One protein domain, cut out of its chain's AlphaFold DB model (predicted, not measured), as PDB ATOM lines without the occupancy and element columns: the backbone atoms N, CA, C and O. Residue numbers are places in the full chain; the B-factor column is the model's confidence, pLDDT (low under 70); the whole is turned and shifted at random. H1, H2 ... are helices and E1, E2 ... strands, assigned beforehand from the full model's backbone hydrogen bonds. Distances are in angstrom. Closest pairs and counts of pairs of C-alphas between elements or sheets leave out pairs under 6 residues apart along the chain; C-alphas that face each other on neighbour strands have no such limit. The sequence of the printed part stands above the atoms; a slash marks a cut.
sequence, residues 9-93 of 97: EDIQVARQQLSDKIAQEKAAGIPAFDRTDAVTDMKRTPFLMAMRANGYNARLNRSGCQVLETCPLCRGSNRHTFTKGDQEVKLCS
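Overview. This is residues 9 to 93 of the 97 residues of an uncharacterized protein of Marinobacter sp. P4B1 (UniProt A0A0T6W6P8). A small three-stranded antiparallel sheet makes one end of the model; the helix H3 lies over one of its faces, and the long helix H1 crosses H3 near one end and reaches away from the sheet, with the short H2 beside its far half. The printed part has 85 residues, in the order H1, H2, H3, E1, E2, E3, mixed in class, with sheet order E1, E2, E3. It is only just loose, close to compact, with a radius of gyration of the C-alphas of 14.5 A, and elongated, spanning 41 by 27 by 24 A.

Arrangement. E1, residues 68 to 70, E2, residues 78 to 84, and E3, residues 87 to 92, form a meander, each strand the antiparallel neighbour of the one before. In the hairpin E1 and E2, N 79 and O 69 are 2.8 A apart; in the hairpin E2 and E3, N 82 and O 89 are 2.8 A apart, both within hydrogen-bond range. H3, residues 44 to 53, is on the sheet at a height of 10.0 A, on a local plane fitted to just 6 C-alphas. It lies over E2 and only just over E3, with 3 C-alphas, and runs along the strands, at 9 degrees to E2 on the local plane. H1, residues 9 to 27, touches H3 with residues 10 to 18 alone, closest at the C-alphas of Ala 14 and Pro 46, 4.9 A; they run opposite ways at a steep tilt of 68 degrees, only just short of about perpendicular. H2, residues 36 to 39, touches H1, closest at the C-alphas of Ile 22 and Thr 36, 6.1 A. H1 and H2 are not on the sheet. Each O i to N i+4 pair is within hydrogen-bond range in H1 and H3; H2 is too short for one.

Along the chain. H1 runs 26.8 A from C-alpha 9 at (-29.973, -6.480, -15.577), H3 14.4 A, E2 19.8 A, and E3 16.7 A to C-alpha 92 at (-32.937, 9.162, -20.548).

Size, cuts and confidence. The C-alphas farthest apart, of Gly 29 and Asp 86, are 43.2 A apart. The link from H3 to E1, residues 54 to 67, is long; its residues 57 to 58 pair antiparallel with residues 82 to 83 of E2. The printed part has no cut, and no printed residue is under 70 in pLDDT.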
ATOM      1  N   GLU A   9     -30.861  -5.719 -16.456       93.25
ATOM      2  CA  GLU A   9     -29.973  -6.480 -15.577       93.25
ATOM      3  C   GLU A   9     -28.833  -5.604 -15.041       93.25
ATOM      4  O   GLU A   9     -28.651  -5.534 -13.825       93.25
ATOM      5  N   ASP A  10     -28.160  -4.830 -15.901       92.44
ATOM      6  CA  ASP A  10     -27.101  -3.895 -15.479       92.44
ATOM      7  C   ASP A  10     -27.619  -2.902 -14.426       92.44
ATOM      8  O   ASP A  10     -26.961  -2.617 -13.420       92.44
ATOM      9  N   ILE A  11     -28.835  -2.383 -14.634       92.62
ATOM     10  CA  ILE A  11     -29.482  -1.446 -13.709       92.62
ATOM     11  C   ILE A  11     -29.817  -2.134 -12.377       92.62
ATOM     12  O   ILE A  11     -29.676  -1.514 -11.319       92.62
ATOM     13  N   GLN A  12     -30.265  -3.393 -12.401       94.31
ATOM     14  CA  GLN A  12     -30.555  -4.158 -11.185       94.31
ATOM     15  C   GLN A  12     -29.286  -4.436 -10.379       94.31
ATOM     16  O   GLN A  12     -29.285  -4.200  -9.170       94.31
ATOM     17  N   VAL A  13     -28.195  -4.837 -11.038       95.69
ATOM     18  CA  VAL A  13     -26.885  -5.023 -10.396       95.69
ATOM     19  C   VAL A  13     -26.421  -3.720  -9.746       95.69
ATOM     20  O   VAL A  13     -26.075  -3.706  -8.564       95.69
ATOM     21  N   ALA A  14     -26.489  -2.600 -10.468       95.88
ATOM     22  CA  ALA A  14     -26.118  -1.294  -9.929       95.88
ATOM     23  C   ALA A  14     -26.996  -0.869  -8.736       95.88
ATOM     24  O   ALA A  14     -26.504  -0.288  -7.765       95.88
ATOM     25  N   ARG A  15     -28.300  -1.176  -8.771       95.12
ATOM     26  CA  ARG A  15     -29.222  -0.906  -7.659       95.12
ATOM     27  C   ARG A  15     -28.883  -1.744  -6.429       95.12
ATOM     28  O   ARG A  15     -28.954  -1.216  -5.317       95.12
ATOM     29  N   GLN A  16     -28.517  -3.011  -6.619       95.88
ATOM     30  CA  GLN A  16     -28.095  -3.872  -5.520       95.88
ATOM     31  C   GLN A  16     -26.813  -3.335  -4.878       95.88
ATOM     32  O   GLN A  16     -26.806  -3.089  -3.680       95.88
ATOM     33  N   GLN A  17     -25.793  -3.005  -5.678       95.50
ATOM     34  CA  GLN A  17     -24.539  -2.418  -5.186       95.50
ATOM     35  C   GLN A  17     -24.762  -1.135  -4.375       95.50
ATOM     36  O   GLN A  17     -24.160  -0.938  -3.319       95.50
ATOM     37  N   LEU A  18     -25.641  -0.252  -4.858       95.31
ATOM     38  CA  LEU A  18     -26.001   0.973  -4.149       95.31
ATOM     39  C   LEU A  18     -26.696   0.670  -2.815       95.31
ATOM     40  O   LEU A  18     -26.384   1.291  -1.800       95.31
ATOM     41  N   SER A  19     -27.611  -0.298  -2.813       95.25
ATOM     42  CA  SER A  19     -28.336  -0.716  -1.609       95.25
ATOM     43  C   SER A  19     -27.397  -1.340  -0.576       95.25
ATOM     44  O   SER A  19     -27.482  -1.000   0.604       95.25
ATOM     45  N   ASP A  20     -26.456  -2.175  -1.021       96.19
ATOM     46  CA  ASP A  20     -25.441  -2.798  -0.172       96.19
ATOM     47  C   ASP A  20     -24.530  -1.743   0.459       96.19
ATOM     48  O   ASP A  20     -24.279  -1.785   1.662       96.19
ATOM     49  N   LYS A  21     -24.104  -0.735  -0.317       95.19
ATOM     50  CA  LYS A  21     -23.329   0.397   0.209       95.19
ATOM     51  C   LYS A  21     -24.099   1.137   1.304       95.19
ATOM     52  O   LYS A  21     -23.564   1.368   2.383       95.19
ATOM     53  N   ILE A  22     -25.365   1.468   1.060       94.81
ATOM     54  CA  ILE A  22     -26.211   2.158   2.047       94.81
ATOM     55  C   ILE A  22     -26.380   1.303   3.314       94.81
ATOM     56  O   ILE A  22     -26.362   1.834   4.427       94.81
ATOM     57  N   ALA A  23     -26.538  -0.015   3.172       96.00
ATOM     58  CA  ALA A  23     -26.631  -0.932   4.303       96.00
ATOM     59  C   ALA A  23     -25.325  -0.985   5.113       96.00
ATOM     60  O   ALA A  23     -25.371  -0.948   6.342       96.00
ATOM     61  N   GLN A  24     -24.170  -0.996   4.442       97.19
ATOM     62  CA  GLN A  24     -22.858  -0.919   5.090       97.19
ATOM     63  C   GLN A  24     -22.686   0.394   5.862       97.19
ATOM     64  O   GLN A  24     -22.269   0.370   7.017       97.19
ATOM     65  N   GLU A  25     -23.070   1.531   5.278       97.00
ATOM     66  CA  GLU A  25     -22.990   2.833   5.949       97.00
ATOM     67  C   GLU A  25     -23.911   2.902   7.182       97.00
ATOM     68  O   GLU A  25     -23.522   3.441   8.219       97.00
ATOM     69  N   LYS A  26     -25.105   2.293   7.108       95.88
ATOM     70  CA  LYS A  26     -26.007   2.127   8.264       95.88
ATOM     71  C   LYS A  26     -25.372   1.284   9.365       95.88
ATOM     72  O   LYS A  26     -25.411   1.685  10.524       95.88
ATOM     73  N   ALA A  27     -24.789   0.141   9.009       97.06
ATOM     74  CA  ALA A  27     -24.132  -0.753   9.960       97.06
ATOM     75  C   ALA A  27     -22.901  -0.103  10.615       97.06
ATOM     76  O   ALA A  27     -22.635  -0.340  11.789       97.06
ATOM     77  N   ALA A  28     -22.194   0.760   9.881       97.00
ATOM     78  CA  ALA A  28     -21.074   1.551  10.386       97.00
ATOM     79  C   ALA A  28     -21.501   2.741  11.270       97.00
ATOM     80  O   ALA A  28     -20.643   3.444  11.798       97.00
ATOM     81  N   GLY A  29     -22.806   2.987  11.433       96.12
ATOM     82  CA  GLY A  29     -23.321   4.082  12.256       96.12
ATOM     83  C   GLY A  29     -23.134   5.470  11.640       96.12
ATOM     84  O   GLY A  29     -23.143   6.456  12.375       96.12
ATOM     85  N   ILE A  30     -22.966   5.569  10.316       95.50
ATOM     86  CA  ILE A  30     -22.834   6.864   9.636       95.50
ATOM     87  C   ILE A  30     -24.134   7.667   9.828       95.50
ATOM     88  O   ILE A  30     -25.224   7.132   9.568       95.50
ATOM     89  N   PRO A  31     -24.052   8.937  10.279       95.25
ATOM     90  CA  PRO A  31     -25.218   9.790  10.447       95.25
ATOM     91  C   PRO A  31     -26.037   9.889   9.164       95.25
ATOM     92  O   PRO A  31     -25.496   9.924   8.062       95.25
ATOM     93  N   ALA A  32     -27.362   9.977   9.299       90.94
ATOM     94  CA  ALA A  32     -28.258   9.958   8.147       90.94
ATOM     95  C   ALA A  32     -27.928  11.042   7.107       90.94
ATOM     96  O   ALA A  32     -28.016  10.755   5.923       90.94
ATOM     97  N   PHE A  33     -27.516  12.242   7.530       92.88
ATOM     98  CA  PHE A  33     -27.168  13.349   6.629       92.88
ATOM     99  C   PHE A  33     -25.872  13.135   5.839       92.88
ATOM    100  O   PHE A  33     -25.743  13.671   4.742       92.88
ATOM    101  N   ASP A  34     -24.949  12.331   6.368       91.81
ATOM    102  CA  ASP A  34     -23.661  12.027   5.735       91.81
ATOM    103  C   ASP A  34     -23.716  10.745   4.893       91.81
ATOM    104  O   ASP A  34     -22.736  10.344   4.262       91.81
ATOM    105  N   ARG A  35     -24.865  10.064   4.898       92.25
ATOM    106  CA  ARG A  35     -25.050   8.774   4.248       92.25
ATOM    107  C   ARG A  35     -25.357   8.943   2.763       92.25
ATOM    108  O   ARG A  35     -26.025   9.888   2.346       92.25
ATOM    109  N   THR A  36     -24.935   7.976   1.953       91.81
ATOM    110  CA  THR A  36     -25.143   7.975   0.500       91.81
ATOM    111  C   THR A  36     -26.622   8.141   0.136       91.81
ATOM    112  O   THR A  36     -26.936   8.871  -0.803       91.81
ATOM    113  N   ASP A  37     -27.550   7.519   0.868       91.88
ATOM    114  CA  ASP A  37     -28.987   7.604   0.562       91.88
ATOM    115  C   ASP A  37     -29.616   8.986   0.804       91.88
ATOM    116  O   ASP A  37     -30.695   9.238   0.273       91.88
ATOM    117  N   ALA A  38     -28.957   9.901   1.523       89.06
ATOM    118  CA  ALA A  38     -29.469  11.256   1.745       89.06
ATOM    119  C   ALA A  38     -29.413  12.140   0.493       89.06
ATOM    120  O   ALA A  38     -30.217  13.056   0.338       89.06
ATOM    121  N   VAL A  39     -28.463  11.866  -0.404       83.94
ATOM    122  CA  VAL A  39     -28.206  12.667  -1.615       83.94
ATOM    123  C   VAL A  39     -28.432  11.882  -2.906       83.94
ATOM    124  O   VAL A  39     -28.253  12.409  -4.004       83.94
ATOM    125  N   THR A  40     -28.817  10.612  -2.790       88.94
ATOM    126  CA  THR A  40     -28.915   9.698  -3.925       88.94
ATOM    127  C   THR A  40     -30.343   9.587  -4.447       88.94
ATOM    128  O   THR A  40     -31.251   9.129  -3.760       88.94
ATOM    129  N   ASP A  41     -30.525   9.899  -5.731       88.50
ATOM    130  CA  ASP A  41     -31.713   9.495  -6.482       88.50
ATOM    131  C   ASP A  41     -31.620   7.989  -6.793       88.50
ATOM    132  O   ASP A  41     -30.830   7.567  -7.644       88.50
ATOM    133  N   MET A  42     -32.423   7.172  -6.108       85.19
ATOM    134  CA  MET A  42     -32.418   5.703  -6.226       85.19
ATOM    135  C   MET A  42     -32.904   5.173  -7.588       85.19
ATOM    136  O   MET A  42     -32.799   3.974  -7.857       85.19
ATOM    137  N   LYS A  43     -33.426   6.037  -8.465       83.75
ATOM    138  CA  LYS A  43     -33.784   5.687  -9.844       83.75
ATOM    139  C   LYS A  43     -32.656   6.049 -10.806       83.75
ATOM    140  O   LYS A  43     -32.207   5.195 -11.568       83.75
ATOM    141  N   ARG A  44     -32.185   7.298 -10.762       88.25
ATOM    142  CA  ARG A  44     -31.171   7.817 -11.697       88.25
ATOM    143  C   ARG A  44     -29.772   7.301 -11.393       88.25
ATOM    144  O   ARG A  44     -29.015   7.009 -12.314       88.25
ATOM    145  N   THR A  45     -29.427   7.152 -10.119       92.31
ATOM    146  CA  THR A  45     -28.068   6.770  -9.717       92.31
ATOM    147  C   THR A  45     -27.697   5.366 -10.197       92.31
ATOM    148  O   THR A  45     -26.644   5.245 -10.824       92.31
ATOM    149  N   PRO A  46     -28.550   4.328 -10.053       93.94
ATOM    150  CA  PRO A  46     -28.271   3.017 -10.643       93.94
ATOM    151  C   PRO A  46     -28.091   3.051 -12.164       93.94
ATOM    152  O   PRO A  46     -27.199   2.392 -12.685       93.94
ATOM    153  N   PHE A  47     -28.880   3.858 -12.881       92.69
ATOM    154  CA  PHE A  47     -28.734   4.012 -14.333       92.69
ATOM    155  C   PHE A  47     -27.363   4.594 -14.712       92.69
ATOM    156  O   PHE A  47     -26.680   4.079 -15.596       92.69
ATOM    157  N   LEU A  48     -26.923   5.643 -14.009       92.69
ATOM    158  CA  LEU A  48     -25.609   6.254 -14.220       92.69
ATOM    159  C   LEU A  48     -24.457   5.310 -13.854       92.69
ATOM    160  O   LEU A  48     -23.445   5.275 -14.552       92.69
ATOM    161  N   MET A  49     -24.611   4.541 -12.775       94.69
ATOM    162  CA  MET A  49     -23.651   3.513 -12.370       94.69
ATOM    163  C   MET A  49     -23.536   2.407 -13.425       94.69
ATOM    164  O   MET A  49     -22.418   2.051 -13.793       94.69
ATOM    165  N   ALA A  50     -24.661   1.928 -13.965       94.31
ATOM    166  CA  ALA A  50     -24.692   0.927 -15.030       94.31
ATOM    167  C   ALA A  50     -24.007   1.428 -16.314       94.31
ATOM    168  O   ALA A  50     -23.164   0.739 -16.884       94.31
ATOM    169  N   MET A  51     -24.274   2.673 -16.726       94.44
ATOM    170  CA  MET A  51     -23.567   3.296 -17.855       94.44
ATOM    171  C   MET A  51     -22.052   3.345 -17.635       94.44
ATOM    172  O   MET A  51     -21.284   2.998 -18.538       94.44
ATOM    173  N   ARG A  52     -21.612   3.714 -16.424       94.25
ATOM    174  CA  ARG A  52     -20.189   3.727 -16.066       94.25
ATOM    175  C   ARG A  52     -19.568   2.334 -16.112       94.25
ATOM    176  O   ARG A  52     -18.469   2.202 -16.644       94.25
ATOM    177  N   ALA A  53     -20.264   1.311 -15.618       93.50
ATOM    178  CA  ALA A  53     -19.813  -0.078 -15.712       93.50
ATOM    179  C   ALA A  53     -19.656  -0.532 -17.176       93.50
ATOM    180  O   ALA A  53     -18.679  -1.194 -17.516       93.50
ATOM    181  N   ASN A  54     -20.529  -0.053 -18.068       91.81
ATOM    182  CA  ASN A  54     -20.450  -0.294 -19.514       91.81
ATOM    183  C   ASN A  54     -19.373   0.559 -20.227       91.81
ATOM    184  O   ASN A  54     -19.226   0.512 -21.456       91.81
ATOM    185  N   GLY A  55     -18.579   1.327 -19.471       92.81
ATOM    186  CA  GLY A  55     -17.458   2.130 -19.957       92.81
ATOM    187  C   GLY A  55     -17.838   3.520 -20.466       92.81
ATOM    188  O   GLY A  55     -17.019   4.166 -21.115       92.81
ATOM    189  N   TYR A  56     -19.061   3.980 -20.202       94.06
ATOM    190  CA  TYR A  56     -19.527   5.312 -20.578       94.06
ATOM    191  C   TYR A  56     -19.448   6.279 -19.400       94.06
ATOM    192  O   TYR A  56     -19.948   6.006 -18.313       94.06
ATOM    193  N   ASN A  57     -18.890   7.467 -19.621       92.44
ATOM    194  CA  ASN A  57     -18.872   8.522 -18.611       92.44
ATOM    195  C   ASN A  57     -19.888   9.608 -18.948       92.44
ATOM    196  O   ASN A  57     -20.005  10.001 -20.106       92.44
ATOM    197  N   ALA A  58     -20.609  10.109 -17.944       92.56
ATOM    198  CA  ALA A  58     -21.470  11.270 -18.130       92.56
ATOM    199  C   ALA A  58     -20.607  12.497 -18.457       92.56
ATOM    200  O   ALA A  58     -19.660  12.813 -17.733       92.56
ATOM    201  N   ARG A  59     -20.949  13.199 -19.537       92.88
ATOM    202  CA  ARG A  59     -20.294  14.442 -19.935       92.88
ATOM    203  C   ARG A  59     -20.560  15.507 -18.881       92.88
ATOM    204  O   ARG A  59     -21.707  15.730 -18.483       92.88
ATOM    205  N   LEU A  60     -19.499  16.186 -18.465       93.00
ATOM    206  CA  LEU A  60     -19.569  17.294 -17.522       93.00
ATOM    207  C   LEU A  60     -19.424  18.629 -18.259       93.00
ATOM    208  O   LEU A  60     -18.724  18.732 -19.269       93.00
ATOM    209  N   ASN A  61     -20.103  19.655 -17.761       90.81
ATOM    210  CA  ASN A  61     -19.874  21.033 -18.171       90.81
ATOM    211  C   ASN A  61     -18.615  21.596 -17.480       90.81
ATOM    212  O   ASN A  61     -17.969  20.926 -16.675       90.81
ATOM    213  N   ARG A  62     -18.270  22.857 -17.771       90.44
ATOM    214  CA  ARG A  62     -17.090  23.527 -17.186       90.44
ATOM    215  C   ARG A  62     -17.133  23.634 -15.656       90.44
ATOM    216  O   ARG A  62     -16.081  23.735 -15.040       90.44
ATOM    217  N   SER A  63     -18.322  23.597 -15.061       90.44
ATOM    218  CA  SER A  63     -18.534  23.646 -13.611       90.44
ATOM    219  C   SER A  63     -18.516  22.260 -12.955       90.44
ATOM    220  O   SER A  63     -18.761  22.153 -11.759       90.44
ATOM    221  N   GLY A  64     -18.275  21.190 -13.720       87.62
ATOM    222  CA  GLY A  64     -18.290  19.814 -13.220       87.62
ATOM    223  C   GLY A  64     -19.690  19.207 -13.064       87.62
ATOM    224  O   GLY A  64     -19.815  18.093 -12.561       87.62
ATOM    225  N   CYS A  65     -20.750  19.889 -13.506       86.38
ATOM    226  CA  CYS A  65     -22.111  19.351 -13.470       86.38
ATOM    227  C   CYS A  65     -22.397  18.506 -14.712       86.38
ATOM    228  O   CYS A  65     -21.906  18.801 -15.801       86.38
ATOM    229  N   GLN A  66     -23.247  17.490 -14.575       88.44
ATOM    230  CA  GLN A  66     -23.683  16.675 -15.708       88.44
ATOM    231  C   GLN A  66     -24.435  17.517 -16.744       88.44
ATOM    232  O   GLN A  66     -25.277  18.345 -16.396       88.44
ATOM    233  N   VAL A  67     -24.148  17.281 -18.025       86.12
ATOM    234  CA  VAL A  67     -24.879  17.909 -19.131       86.12
ATOM    235  C   VAL A  67     -26.211  17.186 -19.323       86.12
ATOM    236  O   VAL A  67     -26.247  16.028 -19.750       86.12
ATOM    237  N   LEU A  68     -27.294  17.890 -18.994       87.88
ATOM    238  CA  LEU A  68     -28.670  17.412 -19.073       87.88
ATOM    239  C   LEU A  68     -29.445  18.169 -20.147       87.88
ATOM    240  O   LEU A  68     -29.331  19.386 -20.266       87.88
ATOM    241  N   GLU A  69     -30.283  17.445 -20.878       87.25
ATOM    242  CA  GLU A  69     -31.261  18.010 -21.808       87.25
ATOM    243  C   GLU A  69     -32.640  17.427 -21.512       87.25
ATOM    244  O   GLU A  69     -32.743  16.285 -21.066       87.25
ATOM    245  N   THR A  70     -33.711  18.157 -21.812       88.38
ATOM    246  CA  THR A  70     -35.065  17.596 -21.740       88.38
ATOM    247  C   THR A  70     -35.195  16.416 -22.704       88.38
ATOM    248  O   THR A  70     -34.831  16.513 -23.877       88.38
ATOM    249  N   CYS A  71     -35.721  15.285 -22.226       88.12
ATOM    250  CA  CYS A  71     -35.963  14.132 -23.085       88.12
ATOM    251  C   CYS A  71     -37.130  14.434 -24.050       88.12
ATOM    252  O   CYS A  71     -38.239  14.715 -23.587       88.12
ATOM    253  N   PRO A  72     -36.937  14.336 -25.379       86.44
ATOM    254  CA  PRO A  72     -37.980  14.684 -26.348       86.44
ATOM    255  C   PRO A  72     -39.148  13.688 -26.371       86.44
ATOM    256  O   PRO A  72     -40.243  14.052 -26.803       86.44
ATOM    257  N   LEU A  73     -38.920  12.452 -25.906       85.38
ATOM    258  CA  LEU A  73     -39.890  11.356 -25.949       85.38
ATOM    259  C   LEU A  73     -40.829  11.370 -24.746       85.38
ATOM    260  O   LEU A  73     -42.039  11.474 -24.911       85.38
ATOM    261  N   CYS A  74     -40.280  11.285 -23.533       84.00
ATOM    262  CA  CYS A  74     -41.109  11.234 -22.329       84.00
ATOM    263  C   CYS A  74     -41.491  12.620 -21.796       84.00
ATOM    264  O   CYS A  74     -42.443  12.706 -21.030       84.00
ATOM    265  N   ARG A  75     -40.760  13.689 -22.167       74.12
ATOM    266  CA  ARG A  75     -40.944  15.105 -21.761       74.12
ATOM    267  C   ARG A  75     -41.044  15.394 -20.252       74.12
ATOM    268  O   ARG A  75     -41.066  16.557 -19.871       74.12
ATOM    269  N   GLY A  76     -41.055  14.371 -19.401       72.88
ATOM    270  CA  GLY A  76     -41.115  14.464 -17.942       72.88
ATOM    271  C   GLY A  76     -39.775  14.234 -17.240       72.88
ATOM    272  O   GLY A  76     -39.706  14.348 -16.022       72.88
ATOM    273  N   SER A  77     -38.707  13.913 -17.978       82.75
ATOM    274  CA  SER A  77     -37.368  13.701 -17.416       82.75
ATOM    275  C   SER A  77     -36.275  14.250 -18.334       82.75
ATOM    276  O   SER A  77     -36.526  14.637 -19.481       82.75
ATOM    277  N   ASN A  78     -35.052  14.285 -17.813       86.12
ATOM    278  CA  ASN A  78     -33.866  14.706 -18.545       86.12
ATOM    279  C   ASN A  78     -33.103  13.491 -19.078       86.12
ATOM    280  O   ASN A  78     -33.080  12.428 -18.457       86.12
ATOM    281  N   ARG A  79     -32.435  13.667 -20.216       90.69
ATOM    282  CA  ARG A  79     -31.430  12.739 -20.730       90.69
ATOM    283  C   ARG A  79     -30.032  13.248 -20.422       90.69
ATOM    284  O   ARG A  79     -29.764  14.447 -20.497       90.69
ATOM    285  N   HIS A  80     -29.154  12.316 -20.089       91.94
ATOM    286  CA  HIS A  80     -27.748  12.574 -19.830       91.94
ATOM    287  C   HIS A  80     -26.962  12.364 -21.121       91.94
ATOM    288  O   HIS A  80     -27.255  11.442 -21.884       91.94
ATOM    289  N   THR A  81     -25.959  13.205 -21.355       93.31
ATOM    290  CA  THR A  81     -24.977  12.966 -22.420       93.31
ATOM    291  C   THR A  81     -23.854  12.093 -21.872       93.31
ATOM    292  O   THR A  81     -23.291  12.414 -20.826       93.31
ATOM    293  N   PHE A  82     -23.516  11.011 -22.565       93.69
ATOM    294  CA  PHE A  82     -22.453  10.082 -22.207       93.69
ATOM    295  C   PHE A  82     -21.423   9.960 -23.320       93.69
ATOM    296  O   PHE A  82     -21.766  10.032 -24.497       93.69
ATOM    297  N   THR A  83     -20.175   9.705 -22.938       93.12
ATOM    298  CA  THR A  83     -19.050   9.557 -23.862       93.12
ATOM    299  C   THR A  83     -18.252   8.284 -23.586       93.12
ATOM    300  O   THR A  83     -18.001   7.962 -22.418       93.12
ATOM    301  N   LYS A  84     -17.815   7.595 -24.647       92.50
ATOM    302  CA  LYS A  84     -16.892   6.446 -24.612       92.50
ATOM    303  C   LYS A  84     -15.986   6.484 -25.849       92.50
ATOM    304  O   LYS A  84     -16.437   6.198 -26.954       92.50
ATOM    305  N   GLY A  85     -14.715   6.852 -25.671       88.81
ATOM    306  CA  GLY A  85     -13.843   7.179 -26.807       88.81
ATOM    307  C   GLY A  85     -14.453   8.313 -27.636       88.81
ATOM    308  O   GLY A  85     -14.902   9.305 -27.066       88.81
ATOM    309  N   ASP A  86     -14.553   8.120 -28.950       87.56
ATOM    310  CA  ASP A  86     -15.160   9.089 -29.878       87.56
ATOM    311  C   ASP A  86     -16.695   8.982 -29.974       87.56
ATOM    312  O   ASP A  86     -17.331   9.704 -30.743       87.56
ATOM    313  N   GLN A  87     -17.320   8.072 -29.219       90.19
ATOM    314  CA  GLN A  87     -18.773   7.904 -29.219       90.19
ATOM    315  C   GLN A  87     -19.421   8.837 -28.198       90.19
ATOM    316  O   GLN A  87     -19.098   8.777 -27.010       90.19
ATOM    317  N   GLU A  88     -20.388   9.638 -28.646       91.38
ATOM    318  CA  GLU A  88     -21.303  10.396 -27.791       91.38
ATOM    319  C   GLU A  88     -22.727   9.853 -27.955       91.38
ATOM    320  O   GLU A  88     -23.210   9.661 -29.072       91.38
ATOM    321  N   VAL A  89     -23.411   9.620 -26.837       91.38
ATOM    322  CA  VAL A  89     -24.808   9.173 -26.811       91.38
ATOM    323  C   VAL A  89     -25.599   9.950 -25.774       91.38
ATOM    324  O   VAL A  89     -25.068  10.360 -24.746       91.38
ATOM    325  N   LYS A  90     -26.892  10.142 -26.024       91.69
ATOM    326  CA  LYS A  90     -27.799  10.805 -25.086       91.69
ATOM    327  C   LYS A  90     -28.874   9.820 -24.682       91.69
ATOM    328  O   LYS A  90     -29.531   9.277 -25.558       91.69
ATOM    329  N   LEU A  91     -29.036   9.590 -23.383       91.62
ATOM    330  CA  LEU A  91     -29.987   8.601 -22.881       91.62
ATOM    331  C   LEU A  91     -30.747   9.123 -21.666       91.62
ATOM    332  O   LEU A  91     -30.164   9.688 -20.735       91.62
ATOM    333  N   CYS A  92     -32.058   8.919 -21.680       90.25
ATOM    334  CA  CYS A  92     -32.937   9.162 -20.548       90.25
ATOM    335  C   CYS A  92     -33.012   7.933 -19.636       90.25
ATOM    336  O   CYS A  92     -33.271   6.827 -20.108       90.25
ATOM    337  N   SER A  93     -32.886   8.133 -18.322       87.19
ATOM    338  CA  SER A  93     -33.041   7.061 -17.324       87.19
ATOM    339  C   SER A  93     -34.439   6.437 -17.298       87.19
ATOM    340  O   SER A  93     -34.625   5.364 -16.735       87.19
TER     341      SER A  93